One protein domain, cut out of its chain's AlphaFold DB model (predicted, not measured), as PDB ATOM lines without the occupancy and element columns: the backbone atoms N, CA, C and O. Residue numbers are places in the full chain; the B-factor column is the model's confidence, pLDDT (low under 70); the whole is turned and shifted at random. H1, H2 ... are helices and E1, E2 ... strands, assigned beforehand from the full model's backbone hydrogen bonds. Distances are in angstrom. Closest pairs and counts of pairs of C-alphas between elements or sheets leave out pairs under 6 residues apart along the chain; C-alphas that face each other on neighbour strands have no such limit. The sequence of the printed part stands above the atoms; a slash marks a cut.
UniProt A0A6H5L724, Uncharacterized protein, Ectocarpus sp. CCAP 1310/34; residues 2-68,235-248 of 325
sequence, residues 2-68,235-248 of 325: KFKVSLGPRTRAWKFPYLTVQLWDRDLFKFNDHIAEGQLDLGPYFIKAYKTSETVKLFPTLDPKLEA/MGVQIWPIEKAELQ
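What this domain is: This is residues 2 to 68 and 235 to 248 of the 325 residues of an uncharacterized protein of Ectocarpus sp. CCAP 1310/34 (UniProt A0A6H5L724). Picture a long two-stranded hairpin, E1 and E2, with H1 following at the end away from its turn, and a loose set of loops and two short helices, H2 and H3, with no helix touching another. Residues 9 to 15 stick out as a loop, and residues 61 to 68, which include H2, as an arm; residues 56 to 57 pair with residues 238 to 239. The 81 printed residues include two strands and then three helices, in the order E1 E2 H1 H2 H3, the sheet antiparallel, the class mixed, with under half of the residues in named elements. The whole is loose, radius of gyration of the C-alphas 16.6 A, spanning 47 by 45 by 27 A.

How they stand to each other: Begin at E1, residues 18 to 24, and E2, residues 34 to 41, an antiparallel hairpin at 165 degrees, where N 21 and O 38, like N 38 and O 21, are 2.8 A apart, within hydrogen-bond range. A tight link leads from E2 to H1, residues 43 to 52; the closest C-alphas of E1 and H1, Tyr 18 and Gly 43, are 7.5 A apart. H2, residues 64 to 68, and H3, residues 242 to 247, are apart from both strands, from H1 and from each other. In H1, H2 and H3 every O i to N i+4 pair is within hydrogen-bond range.

Where its parts are: Find C-alpha 18 at (11.756, 15.823, 27.344); from there E1 runs 19.1 A. E2 runs 21.6 A and H1 14.4 A. H2 spans 5.9 A and H3 8.8 A, ending at C-alpha 247, (-10.425, 13.961, 41.338).

The domain as a whole: The farthest C-alphas, Phe 29 and Lys 65, are 49.2 A apart. Residues 69 to 234 are not printed, and C-alphas 68 and 235 are 23.0 A apart across this cut. The link from H1 to H2 is long. Residues 8 to 16, 28 to 29 and 61 to 68 of the model have pLDDT under 70.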
ATOM      1  N   LYS A   2      -4.903  17.716  30.048       81.38
ATOM      2  CA  LYS A   2      -4.155  16.752  30.870       81.38
ATOM      3  C   LYS A   2      -3.761  15.592  29.975       81.38
ATOM      4  O   LYS A   2      -4.583  15.127  29.193       81.38
ATOM      5  N   PHE A   3      -2.523  15.145  30.115       83.69
ATOM      6  CA  PHE A   3      -1.978  14.022  29.371       83.69
ATOM      7  C   PHE A   3      -1.576  12.957  30.379       83.69
ATOM      8  O   PHE A   3      -0.855  13.249  31.335       83.69
ATOM      9  N   LYS A   4      -2.074  11.733  30.195       84.31
ATOM     10  CA  LYS A   4      -1.630  10.597  30.998       84.31
ATOM     11  C   LYS A   4      -0.245  10.203  30.501       84.31
ATOM     12  O   LYS A   4      -0.088   9.860  29.335       84.31
ATOM     13  N   VAL A   5       0.747  10.281  31.380       81.38
ATOM     14  CA  VAL A   5       2.135   9.940  31.064       81.38
ATOM     15  C   VAL A   5       2.511   8.699  31.861       81.38
ATOM     16  O   VAL A   5       2.385   8.687  33.083       81.38
ATOM     17  N   SER A   6       2.965   7.657  31.171       79.12
ATOM     18  CA  SER A   6       3.618   6.501  31.781       79.12
ATOM     19  C   SER A   6       5.126   6.632  31.587       79.12
ATOM     20  O   SER A   6       5.617   6.792  30.471       79.12
ATOM     21  N   LEU A   7       5.880   6.585  32.685       73.69
ATOM     22  CA  LEU A   7       7.334   6.508  32.602       73.69
ATOM     23  C   LEU A   7       7.701   5.077  32.196       73.69
ATOM     24  O   LEU A   7       7.333   4.121  32.877       73.69
ATOM     25  N   GLY A   8       8.379   4.934  31.058       69.12
ATOM     26  CA  GLY A   8       8.842   3.637  30.575       69.12
ATOM     27  C   GLY A   8       9.925   3.021  31.472       69.12
ATOM     28  O   GLY A   8      10.485   3.695  32.345       69.12
ATOM     29  N   PRO A   9      10.257   1.736  31.258       66.94
ATOM     30  CA  PRO A   9      11.343   1.078  31.971       66.94
ATOM     31  C   PRO A   9      12.663   1.820  31.737       66.94
ATOM     32  O   PRO A   9      12.915   2.342  30.649       66.94
ATOM     33  N   ARG A  10      13.520   1.840  32.766       59.00
ATOM     34  CA  ARG A  10      14.805   2.560  32.809       59.00
ATOM     35  C   ARG A  10      15.846   1.917  31.878       59.00
ATOM     36  O   ARG A  10      16.858   1.382  32.323       59.00
ATOM     37  N   THR A  11      15.583   1.933  30.578       62.66
ATOM     38  CA  THR A  11      16.477   1.443  29.526       62.66
ATOM     39  C   THR A  11      17.243   2.610  28.904       62.66
ATOM     40  O   THR A  11      16.741   3.728  28.823       62.66
ATOM     41  N   ARG A  12      18.468   2.361  28.421       55.91
ATOM     42  CA  ARG A  12      19.317   3.378  27.761       55.91
ATOM     43  C   ARG A  12      18.684   4.021  26.514       55.91
ATOM     44  O   ARG A  12      19.163   5.071  26.096       55.91
ATOM     45  N   ALA A  13      17.667   3.390  25.921       56.97
ATOM     46  CA  ALA A  13      16.959   3.880  24.736       56.97
ATOM     47  C   ALA A  13      15.871   4.918  25.072       56.97
ATOM     48  O   ALA A  13      15.561   5.771  24.247       56.97
ATOM     49  N   TRP A  14      15.339   4.898  26.298       57.09
ATOM     50  CA  TRP A  14      14.345   5.854  26.794       57.09
ATOM     51  C   TRP A  14      15.080   6.932  27.579       57.09
ATOM     52  O   TRP A  14      15.126   6.919  28.808       57.09
ATOM     53  N   LYS A  15      15.816   7.772  26.846       58.28
ATOM     54  CA  LYS A  15      16.983   8.425  27.433       58.28
ATOM     55  C   LYS A  15      16.632   9.571  28.378       58.28
ATOM     56  O   LYS A  15      17.288   9.658  29.406       58.28
ATOM     57  N   PHE A  16      15.602  10.377  28.113       65.69
ATOM     58  CA  PHE A  16      15.224  11.499  28.983       65.69
ATOM     59  C   PHE A  16      13.767  11.928  28.736       65.69
ATOM     60  O   PHE A  16      13.334  11.941  27.581       65.69
ATOM     61  N   PRO A  17      12.996  12.277  29.781       80.00
ATOM     62  CA  PRO A  17      11.627  12.753  29.628       80.00
ATOM     63  C   PRO A  17      11.622  14.232  29.209       80.00
ATOM     64  O   PRO A  17      11.417  15.127  30.029       80.00
ATOM     65  N   TYR A  18      11.868  14.488  27.926       85.69
ATOM     66  CA  TYR A  18      11.756  15.823  27.344       85.69
ATOM     67  C   TYR A  18      10.319  16.111  26.905       85.69
ATOM     68  O   TYR A  18       9.653  15.264  26.310       85.69
ATOM     69  N   LEU A  19       9.855  17.325  27.184       86.50
ATOM     70  CA  LEU A  19       8.635  17.886  26.622       86.50
ATOM     71  C   LEU A  19       9.016  18.889  25.541       86.50
ATOM     72  O   LEU A  19       9.536  19.960  25.848       86.50
ATOM     73  N   THR A  20       8.723  18.541  24.294       88.44
ATOM     74  CA  THR A  20       8.853  19.450  23.157       88.44
ATOM     75  C   THR A  20       7.540  20.189  22.950       88.44
ATOM     76  O   THR A  20       6.479  19.577  22.836       88.44
ATOM     77  N   VAL A  21       7.612  21.512  22.904       87.88
ATOM     78  CA  VAL A  21       6.492  22.402  22.614       87.88
ATOM     79  C   VAL A  21       6.788  23.097  21.302       87.88
ATOM     80  O   VAL A  21       7.800  23.779  21.178       87.88
ATOM     81  N   GLN A  22       5.896  22.915  20.337       89.81
ATOM     82  CA  GLN A  22       5.977  23.559  19.034       89.81
ATOM     83  C   GLN A  22       4.836  24.557  18.888       89.81
ATOM     84  O   GLN A  22       3.684  24.264  19.216       89.81
ATOM     85  N   LEU A  23       5.175  25.738  18.389       85.56
ATOM     86  CA  LEU A  23       4.261  26.809  18.061       85.56
ATOM     87  C   LEU A  23       4.154  26.877  16.540       85.56
ATOM     88  O   LEU A  23       5.156  27.042  15.848       85.56
ATOM     89  N   TRP A  24       2.935  26.730  16.043       86.62
ATOM     90  CA  TRP A  24       2.615  26.757  14.622       86.62
ATOM     91  C   TRP A  24       1.642  27.898  14.370       86.62
ATOM     92  O   TRP A  24       0.718  28.090  15.171       86.62
ATOM     93  N   ASP A  25       1.843  28.632  13.280       81.06
ATOM     94  CA  ASP A  25       0.830  29.554  12.795       81.06
ATOM     95  C   ASP A  25      -0.285  28.752  12.136       81.06
ATOM     96  O   ASP A  25      -0.037  27.805  11.386       81.06
ATOM     97  N   ARG A  26      -1.525  29.106  12.456       78.31
ATOM     98  CA  ARG A  26      -2.691  28.457  11.869       78.31
ATOM     99  C   ARG A  26      -3.249  29.370  10.797       78.31
ATOM    100  O   ARG A  26      -4.219  30.091  11.033       78.31
ATOM    101  N   ASP A  27      -2.654  29.278   9.620       75.06
ATOM    102  CA  ASP A  27      -3.148  29.974   8.446       75.06
ATOM    103  C   ASP A  27      -4.482  29.391   7.974       75.06
ATOM    104  O   ASP A  27      -4.728  28.183   8.006       75.06
ATOM    105  N   LEU A  28      -5.378  30.271   7.524       68.00
ATOM    106  CA  LEU A  28      -6.697  29.872   7.026       68.00
ATOM    107  C   LEU A  28      -6.637  29.332   5.584       68.00
ATOM    108  O   LEU A  28      -7.510  28.567   5.182       68.00
ATOM    109  N   PHE A  29      -5.620  29.727   4.810       58.69
ATOM    110  CA  PHE A  29      -5.529  29.465   3.365       58.69
ATOM    111  C   PHE A  29      -4.186  28.877   2.901       58.69
ATOM    112  O   PHE A  29      -4.028  28.596   1.714       58.69
ATOM    113  N   LYS A  30      -3.220  28.687   3.803       71.38
ATOM    114  CA  LYS A  30      -1.877  28.176   3.498       71.38
ATOM    115  C   LYS A  30      -1.517  27.035   4.455       71.38
ATOM    116  O   LYS A  30      -2.219  26.795   5.435       71.38
ATOM    117  N   PHE A  31      -0.454  26.297   4.137       74.44
ATOM    118  CA  PHE A  31       0.168  25.354   5.064       74.44
ATOM    119  C   PHE A  31       0.560  26.066   6.360       74.44
ATOM    120  O   PHE A  31       1.018  27.201   6.312       74.44
ATOM    121  N   ASN A  32       0.376  25.389   7.494       81.81
ATOM    122  CA  ASN A  32       0.753  25.936   8.794       81.81
ATOM    123  C   ASN A  32       2.269  26.154   8.833       81.81
ATOM    124  O   ASN A  32       3.028  25.192   8.680       81.81
ATOM    125  N   ASP A  33       2.695  27.390   9.074       81.06
ATOM    126  CA  ASP A  33       4.108  27.741   9.171       81.06
ATOM    127  C   ASP A  33       4.614  27.485  10.609       81.06
ATOM    128  O   ASP A  33       3.946  27.777  11.606       81.06
ATOM    129  N   HIS A  34       5.796  26.880  10.746       82.50
ATOM    130  CA  HIS A  34       6.409  26.628  12.053       82.50
ATOM    131  C   HIS A  34       7.016  27.925  12.607       82.50
ATOM    132  O   HIS A  34       7.947  28.473  12.018       82.50
ATOM    133  N   ILE A  35       6.527  28.390  13.760       84.25
ATOM    134  CA  ILE A  35       6.980  29.639  14.389       84.25
ATOM    135  C   ILE A  35       8.155  29.375  15.333       84.25
ATOM    136  O   ILE A  35       9.170  30.065  15.270       84.25
ATOM    137  N   ALA A  36       8.013  28.415  16.251       84.06
ATOM    138  CA  ALA A  36       9.002  28.193  17.304       84.06
ATOM    139  C   ALA A  36       8.942  26.778  17.883       84.06
ATOM    140  O   ALA A  36       7.866  26.207  18.039       84.06
ATOM    141  N   GLU A  37      10.093  26.264  18.315       88.56
ATOM    142  CA  GLU A  37      10.206  25.026  19.085       88.56
ATOM    143  C   GLU A  37      10.947  25.296  20.399       88.56
ATOM    144  O   GLU A  37      11.954  26.003  20.431       88.56
ATOM    145  N   GLY A  38      10.463  24.716  21.496       85.81
ATOM    146  CA  GLY A  38      11.136  24.721  22.789       85.81
ATOM    147  C   GLY A  38      11.119  23.337  23.426       85.81
ATOM    148  O   GLY A  38      10.105  22.647  23.392       85.81
ATOM    149  N   GLN A  39      12.232  22.935  24.039       89.56
ATOM    150  CA  GLN A  39      12.354  21.655  24.738       89.56
ATOM    151  C   GLN A  39      12.578  21.878  26.235       89.56
ATOM    152  O   GLN A  39      13.423  22.675  26.641       89.56
ATOM    153  N   LEU A  40      11.813  21.165  27.062       87.62
ATOM    154  CA  LEU A  40      11.871  21.232  28.520       87.62
ATOM    155  C   LEU A  40      12.251  19.867  29.097       87.62
ATOM    156  O   LEU A  40      11.614  18.863  28.785       87.62
ATOM    157  N   ASP A  41      13.254  19.826  29.973       87.25
ATOM    158  CA  ASP A  41      13.604  18.616  30.723       87.25
ATOM    159  C   ASP A  41      12.655  18.427  31.913       87.25
ATOM    160  O   ASP A  41      12.665  19.202  32.873       87.25
ATOM    161  N   LEU A  42      11.820  17.386  31.860       88.31
ATOM    162  CA  LEU A  42      10.889  17.050  32.936       88.31
ATOM    163  C   LEU A  42      11.484  16.085  33.968       88.31
ATOM    164  O   LEU A  42      10.844  15.808  34.985       88.31
ATOM    165  N   GLY A  43      12.697  15.574  33.747       86.12
ATOM    166  CA  GLY A  43      13.344  14.562  34.583       86.12
ATOM    167  C   GLY A  43      13.368  14.906  36.074       86.12
ATOM    168  O   GLY A  43      12.834  14.133  36.877       86.12
ATOM    169  N   PRO A  44      13.922  16.065  36.478       86.50
ATOM    170  CA  PRO A  44      13.978  16.435  37.890       86.50
ATOM    171  C   PRO A  44      12.583  16.635  38.498       86.50
ATOM    172  O   PRO A  44      12.359  16.302  39.664       86.50
ATOM    173  N   TYR A  45      11.624  17.122  37.710       89.12
ATOM    174  CA  TYR A  45      10.261  17.380  38.171       89.12
ATOM    175  C   TYR A  45       9.461  16.092  38.367       89.12
ATOM    176  O   TYR A  45       8.717  15.998  39.341       89.12
ATOM    177  N   PHE A  46       9.655  15.079  37.517       87.56
ATOM    178  CA  PHE A  46       9.064  13.754  37.724       87.56
ATOM    179  C   PHE A  46       9.616  13.073  38.972       87.56
ATOM    180  O   PHE A  46       8.845  12.514  39.747       87.56
ATOM    181  N   ILE A  47      10.927  13.174  39.219       85.62
ATOM    182  CA  ILE A  47      11.533  12.635  40.446       85.62
ATOM    183  C   ILE A  47      10.955  13.341  41.678       85.62
ATOM    184  O   ILE A  47      10.636  12.685  42.668       85.62
ATOM    185  N   LYS A  48      10.792  14.669  41.621       88.31
ATOM    186  CA  LYS A  48      10.185  15.447  42.708       88.31
ATOM    187  C   LYS A  48       8.722  15.059  42.931       88.31
ATOM    188  O   LYS A  48       8.346  14.771  44.059       88.31
ATOM    189  N   ALA A  49       7.926  14.978  41.867       87.88
ATOM    190  CA  ALA A  49       6.521  14.589  41.948       87.88
ATOM    191  C   ALA A  49       6.351  13.165  42.496       87.88
ATOM    192  O   ALA A  49       5.469  12.933  43.314       87.88
ATOM    193  N   TYR A  50       7.229  12.235  42.102       85.56
ATOM    194  CA  TYR A  50       7.214  10.859  42.598       85.56
ATOM    195  C   TYR A  50       7.565  10.765  44.088       85.56
ATOM    196  O   TYR A  50       6.971   9.975  44.809       85.56
ATOM    197  N   LYS A  51       8.517  11.578  44.563       88.56
ATOM    198  CA  LYS A  51       8.909  11.594  45.980       88.56
ATOM    199  C   LYS A  51       7.876  12.270  46.876       88.56
ATOM    200  O   LYS A  51       7.676  11.827  47.998       88.56
ATOM    201  N   THR A  52       7.283  13.366  46.412       87.31
ATOM    202  CA  THR A  52       6.387  14.191  47.233       87.31
ATOM    203  C   THR A  52       4.923  13.754  47.107       87.31
ATOM    204  O   THR A  52       4.120  14.098  47.962       87.31
ATOM    205  N   SER A  53       4.539  13.005  46.062       85.75
ATOM    206  CA  SER A  53       3.130  12.672  45.755       85.75
ATOM    207  C   SER A  53       2.216  13.911  45.712       85.75
ATOM    208  O   SER A  53       1.003  13.878  45.949       85.75
ATOM    209  N   GLU A  54       2.810  15.054  45.381       86.75
ATOM    210  CA  GLU A  54       2.173  16.361  45.311       86.75
ATOM    211  C   GLU A  54       2.266  16.941  43.907       86.75
ATOM    212  O   GLU A  54       3.007  16.464  43.044       86.75
ATOM    213  N   THR A  55       1.458  17.968  43.664       85.50
ATOM    214  CA  THR A  55       1.434  18.665  42.386       85.50
ATOM    215  C   THR A  55       2.671  19.549  42.269       85.50
ATOM    216  O   THR A  55       2.928  20.422  43.096       85.50
ATOM    217  N   VAL A  56       3.465  19.323  41.224       87.69
ATOM    218  CA  VAL A  56       4.710  20.064  41.000       87.69
ATOM    219  C   VAL A  56       4.499  21.050  39.860       87.69
ATOM    220  O   VAL A  56       4.257  20.659  38.716       87.69
ATOM    221  N   LYS A  57       4.600  22.346  40.164       88.00
ATOM    222  CA  LYS A  57       4.631  23.416  39.158       88.00
ATOM    223  C   LYS A  57       6.049  23.526  38.596       88.00
ATOM    224  O   LYS A  57       6.996  23.624  39.374       88.00
ATOM    225  N   LEU A  58       6.198  23.507  37.267       84.69
ATOM    226  CA  LEU A  58       7.518  23.634  36.626       84.69
ATOM    227  C   LEU A  58       8.096  25.038  36.808       84.69
ATOM    228  O   LEU A  58       9.278  25.195  37.101       84.69
ATOM    229  N   PHE A  59       7.230  26.037  36.661       82.25
ATOM    230  CA  PHE A  59       7.542  27.446  36.845       82.25
ATOM    231  C   PHE A  59       6.853  27.904  38.132       82.25
ATOM    232  O   PHE A  59       5.660  28.228  38.099       82.25
ATOM    233  N   PRO A  60       7.530  27.845  39.295       73.38
ATOM    234  CA  PRO A  60       6.998  28.476  40.489       73.38
ATOM    235  C   PRO A  60       6.843  29.974  40.207       73.38
ATOM    236  O   PRO A  60       7.701  30.596  39.578       73.38
ATOM    237  N   THR A  61       5.730  30.553  40.652       64.69
ATOM    238  CA  THR A  61       5.667  32.005  40.824       64.69
ATOM    239  C   THR A  61       6.813  32.399  41.751       64.69
ATOM    240  O   THR A  61       7.152  31.618  42.642       64.69
ATOM    241  N   LEU A  62       7.447  33.545  41.477       60.16
ATOM    242  CA  LEU A  62       8.565  34.088  42.258       60.16
ATOM    243  C   LEU A  62       8.346  33.838  43.751       60.16
ATOM    244  O   LEU A  62       7.213  33.955  44.219       60.16
ATOM    245  N   ASP A  63       9.414  33.493  44.479       63.88
ATOM    246  CA  ASP A  63       9.324  33.266  45.921       63.88
ATOM    247  C   ASP A  63       8.496  34.386  46.562       63.88
ATOM    248  O   ASP A  63       8.720  35.556  46.237       63.88
ATOM    249  N   PRO A  64       7.565  34.087  47.482       64.31
ATOM    250  CA  PRO A  64       6.671  35.096  48.049       64.31
ATOM    251  C   PRO A  64       7.437  36.272  48.676       64.31
ATOM    252  O   PRO A  64       6.945  37.394  48.700       64.31
ATOM    253  N   LYS A  65       8.685  36.040  49.107       61.72
ATOM    254  CA  LYS A  65       9.621  37.073  49.563       61.72
ATOM    255  C   LYS A  65      10.079  38.012  48.439       61.72
ATOM    256  O   LYS A  65      10.120  39.217  48.641       61.72
ATOM    257  N   LEU A  66      10.401  37.472  47.266       62.09
ATOM    258  CA  LEU A  66      10.800  38.242  46.088       62.09
ATOM    259  C   LEU A  66       9.596  38.942  45.443       62.09
ATOM    260  O   LEU A  66       9.730  40.050  44.937       62.09
ATOM    261  N   GLU A  67       8.409  38.337  45.510       66.00
ATOM    262  CA  GLU A  67       7.157  38.974  45.095       66.00
ATOM    263  C   GLU A  67       6.761  40.121  46.043       66.00
ATOM    264  O   GLU A  67       6.339  41.180  45.578       66.00
ATOM    265  N   ALA A  68       6.973  39.956  47.354       68.50
ATOM    266  CA  ALA A  68       6.829  41.030  48.335       68.50
ATOM    267  C   ALA A  68       7.848  42.160  48.106       68.50
ATOM    268  O   ALA A  68       7.464  43.325  48.141       68.50
ATOM    269  N   MET A 235       3.452  30.142  29.055       78.56
ATOM    270  CA  MET A 235       3.032  28.755  29.247       78.56
ATOM    271  C   MET A 235       3.246  28.316  30.698       78.56
ATOM    272  O   MET A 235       4.338  28.440  31.245       78.56
ATOM    273  N   GLY A 236       2.202  27.755  31.312       83.81
ATOM    274  CA  GLY A 236       2.273  27.114  32.625       83.81
ATOM    275  C   GLY A 236       2.153  25.599  32.498       83.81
ATOM    276  O   GLY A 236       1.120  25.100  32.059       83.81
ATOM    277  N   VAL A 237       3.185  24.865  32.915       87.19
ATOM    278  CA  VAL A 237       3.184  23.393  32.936       87.19
ATOM    279  C   VAL A 237       3.177  22.909  34.386       87.19
ATOM    280  O   VAL A 237       3.898  23.437  35.238       87.19
ATOM    281  N   GLN A 238       2.338  21.915  34.679       88.19
ATOM    282  CA  GLN A 238       2.207  21.316  36.009       88.19
ATOM    283  C   GLN A 238       2.117  19.797  35.895       88.19
ATOM    284  O   GLN A 238       1.400  19.280  35.037       88.19
ATOM    285  N   ILE A 239       2.805  19.092  36.790       90.12
ATOM    286  CA  ILE A 239       2.763  17.633  36.899       90.12
ATOM    287  C   ILE A 239       1.831  17.264  38.048       90.12
ATOM    288  O   ILE A 239       1.957  17.787  39.156       90.12
ATOM    289  N   TRP A 240       0.897  16.361  37.766       88.38
ATOM    290  CA  TRP A 240      -0.113  15.899  38.710       88.38
ATOM    291  C   TRP A 240       0.022  14.390  38.944       88.38
ATOM    292  O   TRP A 240       0.161  13.651  37.966       88.38
ATOM    293  N   PRO A 241      -0.069  13.917  40.201       89.50
ATOM    294  CA  PRO A 241      -0.309  12.506  40.492       89.50
ATOM    295  C   PRO A 241      -1.641  12.045  39.888       89.50
ATOM    296  O   PRO A 241      -2.584  12.835  39.814       89.50
ATOM    297  N   ILE A 242      -1.726  10.774  39.488       88.44
ATOM    298  CA  ILE A 242      -2.903  10.214  38.795       88.44
ATOM    299  C   ILE A 242      -4.169  10.370  39.650       88.44
ATOM    300  O   ILE A 242      -5.160  10.910  39.170       88.44
ATOM    301  N   GLU A 243      -4.093  10.028  40.935       88.69
ATOM    302  CA  GLU A 243      -5.210  10.121  41.887       88.69
ATOM    303  C   GLU A 243      -5.790  11.543  41.964       88.69
ATOM    304  O   GLU A 243      -6.987  11.769  41.798       88.69
ATOM    305  N   LYS A 244      -4.921  12.551  42.124       86.38
ATOM    306  CA  LYS A 244      -5.327  13.966  42.166       86.38
ATOM    307  C   LYS A 244      -5.817  14.457  40.804       86.38
ATOM    308  O   LYS A 244      -6.665  15.346  40.724       86.38
ATOM    309  N   ALA A 245      -5.265  13.915  39.719       86.38
ATOM    310  CA  ALA A 245      -5.650  14.298  38.373       86.38
ATOM    311  C   ALA A 245      -7.079  13.856  38.027       86.38
ATOM    312  O   ALA A 245      -7.765  14.614  37.335       86.38
ATOM    313  N   GLU A 246      -7.495  12.686  38.518       87.31
ATOM    314  CA  GLU A 246      -8.833  12.110  38.347       87.31
ATOM    315  C   GLU A 246      -9.882  12.816  39.214       87.31
ATOM    316  O   GLU A 246     -10.964  13.121  38.718       87.31
ATOM    317  N   LEU A 247      -9.538  13.187  40.455       87.00
ATOM    318  CA  LEU A 247     -10.425  13.961  41.338       87.00
ATOM    319  C   LEU A 247     -10.793  15.341  40.770       87.00
ATOM    320  O   LEU A 247     -11.867  15.872  41.048       87.00
ATOM    321  N   GLN A 248      -9.904  15.947  39.979       81.75
ATOM    322  CA  GLN A 248     -10.106  17.282  39.411       81.75
ATOM    323  C   GLN A 248      -9.975  17.266  37.883       81.75
ATOM    324  O   GLN A 248      -8.951  17.716  37.365       81.75
TER     325      GLN A 248